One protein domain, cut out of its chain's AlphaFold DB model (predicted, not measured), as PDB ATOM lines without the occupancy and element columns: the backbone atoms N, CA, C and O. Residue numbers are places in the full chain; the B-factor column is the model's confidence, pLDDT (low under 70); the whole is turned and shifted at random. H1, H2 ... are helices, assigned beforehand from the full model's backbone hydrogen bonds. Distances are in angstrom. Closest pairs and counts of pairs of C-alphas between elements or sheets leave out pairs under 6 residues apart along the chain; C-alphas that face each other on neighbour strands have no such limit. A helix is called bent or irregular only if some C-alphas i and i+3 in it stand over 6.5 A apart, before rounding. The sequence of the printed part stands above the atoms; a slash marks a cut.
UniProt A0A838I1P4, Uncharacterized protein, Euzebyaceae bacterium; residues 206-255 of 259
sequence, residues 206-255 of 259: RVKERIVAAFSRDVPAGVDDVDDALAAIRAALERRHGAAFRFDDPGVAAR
ATOM      1  N   ARG A 206     180.554 133.785 131.314       95.00
ATOM      2  CA  ARG A 206     181.008 132.577 132.026       95.00
ATOM      3  C   ARG A 206     182.529 132.424 132.059       95.00
ATOM      4  O   ARG A 206     183.072 131.842 132.990       95.00
ATOM      5  N   VAL A 207     183.229 132.880 131.016       96.31
ATOM      6  CA  VAL A 207     184.702 132.869 131.012       96.31
ATOM      7  C   VAL A 207     185.232 133.936 131.960       96.31
ATOM      8  O   VAL A 207     186.142 133.630 132.725       96.31
ATOM      9  N   LYS A 208     184.636 135.137 131.966       97.62
ATOM     10  CA  LYS A 208     184.985 136.191 132.927       97.62
ATOM     11  C   LYS A 208     184.818 135.700 134.371       97.62
ATOM     12  O   LYS A 208     185.771 135.752 135.137       97.62
ATOM     13  N   GLU A 209     183.664 135.121 134.699       97.06
ATOM     14  CA  GLU A 209     183.365 134.541 136.021       97.06
ATOM     15  C   GLU A 209     184.380 133.465 136.431       97.06
ATOM     16  O   GLU A 209     184.869 133.459 137.557       97.06
ATOM     17  N   ARG A 210     184.750 132.568 135.509       97.56
ATOM     18  CA  ARG A 210     185.735 131.511 135.786       97.56
ATOM     19  C   ARG A 210     187.137 132.044 136.034       97.56
ATOM     20  O   ARG A 210     187.835 131.513 136.892       97.56
ATOM     21  N   ILE A 211     187.551 133.068 135.292       97.88
ATOM     22  CA  ILE A 211     188.817 133.752 135.557       97.88
ATOM     23  C   ILE A 211     188.748 134.384 136.948       97.88
ATOM     24  O   ILE A 211     189.602 134.101 137.781       97.88
ATOM     25  N   VAL A 212     187.699 135.150 137.249       98.00
ATOM     26  CA  VAL A 212     187.535 135.778 138.569       98.00
ATOM     27  C   VAL A 212     187.575 134.748 139.701       98.00
ATOM     28  O   VAL A 212     188.297 134.944 140.674       98.00
ATOM     29  N   ALA A 213     186.910 133.602 139.549       96.88
ATOM     30  CA  ALA A 213     186.957 132.525 140.536       96.88
ATOM     31  C   ALA A 213     188.379 131.956 140.733       96.88
ATOM     32  O   ALA A 213     188.847 131.820 141.867       96.88
ATOM     33  N   ALA A 214     189.095 131.670 139.639       97.44
ATOM     34  CA  ALA A 214     190.441 131.083 139.660       97.44
ATOM     35  C   ALA A 214     191.535 132.022 140.210       97.44
ATOM     36  O   ALA A 214     192.589 131.565 140.674       97.44
ATOM     37  N   PHE A 215     191.297 133.333 140.154       96.56
ATOM     38  CA  PHE A 215     192.199 134.375 140.649       96.56
ATOM     39  C   PHE A 215     191.557 135.216 141.759       96.56
ATOM     40  O   PHE A 215     191.958 136.350 141.986       96.56
ATOM     41  N   SER A 216     190.595 134.656 142.494       95.69
ATOM     42  CA  SER A 216     189.842 135.356 143.549       95.69
ATOM     43  C   SER A 216     190.722 136.012 144.619       95.69
ATOM     44  O   SER A 216     190.365 137.054 145.152       95.69
ATOM     45  N   ARG A 217     191.911 135.456 144.897       95.88
ATOM     46  CA  ARG A 217     192.899 136.045 145.824       95.88
ATOM     47  C   ARG A 217     193.474 137.384 145.357       95.88
ATOM     48  O   ARG A 217     193.987 138.133 146.179       95.88
ATOM     49  N   ASP A 218     193.430 137.651 144.056       95.56
ATOM     50  CA  ASP A 218     193.909 138.891 143.449       95.56
ATOM     51  C   ASP A 218     192.771 139.941 143.326       95.56
ATOM     52  O   ASP A 218     192.997 141.033 142.806       95.56
ATOM     53  N   VAL A 219     191.556 139.635 143.811       96.69
ATOM     54  CA  VAL A 219     190.384 140.528 143.787       96.69
ATOM     55  C   VAL A 219     190.209 141.213 145.153       96.69
ATOM     56  O   VAL A 219     190.071 140.524 146.163       96.69
ATOM     57  N   PRO A 220     190.197 142.560 145.221       95.50
ATOM     58  CA  PRO A 220     189.930 143.289 146.460       95.50
ATOM     59  C   PRO A 220     188.536 143.005 147.035       95.50
ATOM     60  O   PRO A 220     187.577 142.778 146.297       95.50
ATOM     61  N   ALA A 221     188.405 143.080 148.362       93.94
ATOM     62  CA  ALA A 221     187.113 142.944 149.031       93.94
ATOM     63  C   ALA A 221     186.132 144.053 148.597       93.94
ATOM     64  O   ALA A 221     186.522 145.213 148.467       93.94
ATOM     65  N   GLY A 222     184.859 143.693 148.400       91.88
ATOM     66  CA  GLY A 222     183.796 144.624 147.992       91.88
ATOM     67  C   GLY A 222     183.733 144.931 146.490       91.88
ATOM     68  O   GLY A 222     182.991 145.823 146.085       91.88
ATOM     69  N   VAL A 223     184.508 144.230 145.654       94.25
ATOM     70  CA  VAL A 223     184.396 144.318 144.190       94.25
ATOM     71  C   VAL A 223     183.358 143.315 143.691       94.25
ATOM     72  O   VAL A 223     183.631 142.118 143.624       94.25
ATOM     73  N   ASP A 224     182.192 143.824 143.292       93.00
ATOM     74  CA  ASP A 224     181.081 142.996 142.799       93.00
ATOM     75  C   ASP A 224     180.999 142.936 141.265       93.00
ATOM     76  O   ASP A 224     180.444 141.996 140.692       93.00
ATOM     77  N   ASP A 225     181.551 143.934 140.568       96.44
ATOM     78  CA  ASP A 225     181.539 143.964 139.109       96.44
ATOM     79  C   ASP A 225     182.641 143.071 138.521       96.44
ATOM     80  O   ASP A 225     183.825 143.209 138.829       96.44
ATOM     81  N   VAL A 226     182.251 142.168 137.618       97.12
ATOM     82  CA  VAL A 226     183.168 141.181 137.030       97.12
ATOM     83  C   VAL A 226     184.314 141.818 136.235       97.12
ATOM     84  O   VAL A 226     185.412 141.269 136.212       97.12
ATOM     85  N   ASP A 227     184.094 142.967 135.589       97.69
ATOM     86  CA  ASP A 227     185.145 143.638 134.820       97.69
ATOM     87  C   ASP A 227     186.094 144.420 135.729       97.69
ATOM     88  O   ASP A 227     187.295 144.452 135.465       97.69
ATOM     89  N   ASP A 228     185.593 144.972 136.836       96.62
ATOM     90  CA  ASP A 228     186.444 145.566 137.870       96.62
ATOM     91  C   ASP A 228     187.323 144.501 138.548       96.62
ATOM     92  O   ASP A 228     188.519 144.723 138.761       96.62
ATOM     93  N   ALA A 229     186.768 143.314 138.817       97.81
ATOM     94  CA  ALA A 229     187.532 142.176 139.319       97.81
ATOM     95  C   ALA A 229     188.604 141.730 138.309       97.81
ATOM     96  O   ALA A 229     189.758 141.519 138.684       97.81
ATOM     97  N   LEU A 230     188.262 141.644 137.017       97.81
ATOM     98  CA  LEU A 230     189.231 141.338 135.960       97.81
ATOM     99  C   LEU A 230     190.338 142.388 135.849       97.81
ATOM    100  O   LEU A 230     191.493 142.011 135.660       97.81
ATOM    101  N   ALA A 231     190.023 143.676 136.000       95.94
ATOM    102  CA  ALA A 231     191.019 144.743 135.975       95.94
ATOM    103  C   ALA A 231     192.011 144.619 137.144       95.94
ATOM    104  O   ALA A 231     193.221 144.762 136.950       95.94
ATOM    105  N   ALA A 232     191.522 144.286 138.345       96.19
ATOM    106  CA  ALA A 232     192.374 144.022 139.503       96.19
ATOM    107  C   ALA A 232     193.275 142.793 139.282       96.19
ATOM    108  O   ALA A 232     194.489 142.862 139.500       96.19
ATOM    109  N   ILE A 233     192.708 141.701 138.759       96.88
ATOM    110  CA  ILE A 233     193.464 140.490 138.416       96.88
ATOM    111  C   ILE A 233     194.522 140.800 137.353       96.88
ATOM    112  O   ILE A 233     195.668 140.373 137.496       96.88
ATOM    113  N   ARG A 234     194.186 141.569 136.308       95.56
ATOM    114  CA  ARG A 234     195.156 142.004 135.298       95.56
ATOM    115  C   ARG A 234     196.311 142.752 135.950       95.56
ATOM    116  O   ARG A 234     197.450 142.327 135.783       95.56
ATOM    117  N   ALA A 235     196.038 143.779 136.751       93.88
ATOM    118  CA  ALA A 235     197.084 144.542 137.433       93.88
ATOM    119  C   ALA A 235     197.987 143.654 138.318       93.88
ATOM    120  O   ALA A 235     199.203 143.855 138.396       93.88
ATOM    121  N   ALA A 236     197.420 142.629 138.962       94.19
ATOM    122  CA  ALA A 236     198.192 141.669 139.744       94.19
ATOM    123  C   ALA A 236     199.081 140.763 138.871       94.19
ATOM    124  O   ALA A 236     200.243 140.532 139.219       94.19
ATOM    125  N   LEU A 237     198.556 140.268 137.746       94.56
ATOM    126  CA  LEU A 237     199.240 139.334 136.850       94.56
ATOM    127  C   LEU A 237     200.263 140.000 135.921       94.56
ATOM    128  O   LEU A 237     201.273 139.367 135.609       94.56
ATOM    129  N   GLU A 238     200.081 141.266 135.534       93.69
ATOM    130  CA  GLU A 238     201.040 142.000 134.689       93.69
ATOM    131  C   GLU A 238     202.434 142.059 135.321       93.69
ATOM    132  O   GLU A 238     203.436 141.931 134.621       93.69
ATOM    133  N   ARG A 239     202.514 142.145 136.655       89.12
ATOM    134  CA  ARG A 239     203.791 142.109 137.391       89.12
ATOM    135  C   ARG A 239     204.558 140.796 137.214       89.12
ATOM    136  O   ARG A 239     205.769 140.781 137.397       89.12
ATOM    137  N   ARG A 240     203.863 139.698 136.899       88.88
ATOM    138  CA  ARG A 240     204.438 138.347 136.766       88.88
ATOM    139  C   ARG A 240     204.656 137.940 135.310       88.88
ATOM    140  O   ARG A 240     205.612 137.235 135.017       88.88
ATOM    141  N   HIS A 241     203.763 138.361 134.416       89.69
ATOM    142  CA  HIS A 241     203.720 137.899 133.026       89.69
ATOM    143  C   HIS A 241     204.048 138.995 131.999       89.69
ATOM    144  O   HIS A 241     204.089 138.723 130.802       89.69
ATOM    145  N   GLY A 242     204.305 140.225 132.456       89.56
ATOM    146  CA  GLY A 242     204.496 141.394 131.605       89.56
ATOM    147  C   GLY A 242     203.170 141.971 131.111       89.56
ATOM    148  O   GLY A 242     202.145 141.299 131.100       89.56
ATOM    149  N   ALA A 243     203.181 143.234 130.681       85.25
ATOM    150  CA  ALA A 243     201.956 143.949 130.320       85.25
ATOM    151  C   ALA A 243     201.185 143.272 129.167       85.25
ATOM    152  O   ALA A 243     199.963 143.213 129.188       85.25
ATOM    153  N   ALA A 244     201.889 142.690 128.192       85.88
ATOM    154  CA  ALA A 244     201.284 142.103 126.995       85.88
ATOM    155  C   ALA A 244     200.634 140.716 127.196       85.88
ATOM    156  O   ALA A 244     200.118 140.158 126.224       85.88
ATOM    157  N   PHE A 245     200.656 140.151 128.413       91.88
ATOM    158  CA  PHE A 245     200.061 138.838 128.666       91.88
ATOM    159  C   PHE A 245     198.558 138.845 128.373       91.88
ATOM    160  O   PHE A 245     197.864 139.851 128.570       91.88
ATOM    161  N   ARG A 246     198.020 137.694 127.981       91.56
ATOM    162  CA  ARG A 246     196.585 137.476 127.819       91.56
ATOM    163  C   ARG A 246     196.091 136.366 128.731       91.56
ATOM    164  O   ARG A 246     196.798 135.404 129.016       91.56
ATOM    165  N   PHE A 247     194.830 136.460 129.147       94.56
ATOM    166  CA  PHE A 247     194.213 135.413 129.959       94.56
ATOM    167  C   PHE A 247     194.167 134.054 129.245       94.56
ATOM    168  O   PHE A 247     194.154 133.025 129.912       94.56
ATOM    169  N   ASP A 248     194.164 134.026 127.911       91.31
ATOM    170  CA  ASP A 248     194.188 132.804 127.108       91.31
ATOM    171  C   ASP A 248     195.590 132.244 126.816       91.31
ATOM    172  O   ASP A 248     195.673 131.160 126.233       91.31
ATOM    173  N   ASP A 249     196.662 132.901 127.269       92.38
ATOM    174  CA  ASP A 249     198.021 132.365 127.163       92.38
ATOM    175  C   ASP A 249     198.147 131.072 127.988       92.38
ATOM    176  O   ASP A 249     197.658 131.038 129.121       92.38
ATOM    177  N   PRO A 250     198.818 130.011 127.491       91.44
ATOM    178  CA  PRO A 250     198.818 128.689 128.129       91.44
ATOM    179  C   PRO A 250     199.120 128.690 129.635       91.44
ATOM    180  O   PRO A 250     198.425 128.018 130.396       91.44
ATOM    181  N   GLY A 251     200.097 129.491 130.081       90.69
ATOM    182  CA  GLY A 251     200.490 129.575 131.494       90.69
ATOM    183  C   GLY A 251     199.437 130.205 132.416       90.69
ATOM    184  O   GLY A 251     199.380 129.873 133.597       90.69
ATOM    185  N   VAL A 252     198.574 131.077 131.887       94.56
ATOM    186  CA  VAL A 252     197.470 131.698 132.640       94.56
ATOM    187  C   VAL A 252     196.191 130.878 132.462       94.56
ATOM    188  O   VAL A 252     195.488 130.595 133.433       94.56
ATOM    189  N   ALA A 253     195.929 130.435 131.233       94.75
ATOM    190  CA  ALA A 253     194.778 129.633 130.838       94.75
ATOM    191  C   ALA A 253     194.639 128.338 131.637       94.75
ATOM    192  O   ALA A 253     193.522 127.983 132.012       94.75
ATOM    193  N   ALA A 254     195.752 127.668 131.948       95.06
ATOM    194  CA  ALA A 254     195.760 126.433 132.731       95.06
ATOM    195  C   ALA A 254     195.101 126.572 134.116       95.06
ATOM    196  O   ALA A 254     194.620 125.586 134.664       95.06
ATOM    197  N   ARG A 255     195.042 127.788 134.681       94.75
ATOM    198  CA  ARG A 255     194.453 128.029 136.007       94.75
ATOM    199  C   ARG A 255     192.935 128.168 136.001       94.75
ATOM    200  O   ARG A 255     192.316 127.950 137.035       94.75
TER     201      ARG A 255
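This is residues 206 to 255 of the 259 residues of an uncharacterized protein of Euzebyaceae bacterium (UniProt A0A838I1P4). One long helix, H2, forms the base of this small domain, and H1 and the short H3 sit over the same side of it, H1 crossing its first half and H3 over its second half, with a space between H3 and H2. The link from H1 to H2 swings out as a wide loop past the first end of H2, and after H2 the chain folds back through residues 242 to 249 to reach H3. The printed part has 50 residues with three named helices, in the order H1, H2, H3, and no named strand; the class is all helix. The whole is compact, with a radius of gyration of the C-alphas of 10.2 A and spans of 28 by 22 by 15 A.

The longest helix, H2, holds residues 226 to 241 and measures 21.2 A from first to last C-alpha, from C-alpha 226 at (183.168, 141.181, 137.030) to C-alpha 241 at (203.720, 137.899, 133.026). H1, residues 206 to 214, is 12.2 A long and begins at C-alpha 206 at (181.008, 132.577, 132.026). H3, residues 250 to 253, measures 5.0 A and ends at C-alpha 253 at (194.778, 129.633, 130.838).

H2 has a kink of 29 degrees near residue 235. It is neither bent nor irregular, but only just: C-alphas 236 and 239 are 6.1 A apart. H2 touches H1 with residues 226 to 233 alone, and the closest C-alphas of the two helices are those of Val 212 and Leu 230, 6.4 A apart. Their lines stand at a steep tilt of 55 degrees, they run the same way, and their centres are 12.1 A apart. H3 touches no helix: H1 and H3 are apart, and so are H2 and H3. In H1 every O i to N i+4 pair is within hydrogen-bond range, and in H2 10 of 12 are. H3, with four residues, is too short for such a pair, and its one O i to N i+3 pair is not within range.

The two C-alphas farthest apart, those of Gly 222 and Pro 250, are 29.6 A from each other, and the C-alphas of Arg 206 and Arg 255, the first and last printed, are 14.7 A apart. The printed part has no cut. The link from H1 to H2 has 11 residues and is long; the link from H2 to H3 has 8 and is short, not tight. The mean pLDDT of the printed part is 94.4, and no printed residue is under 70.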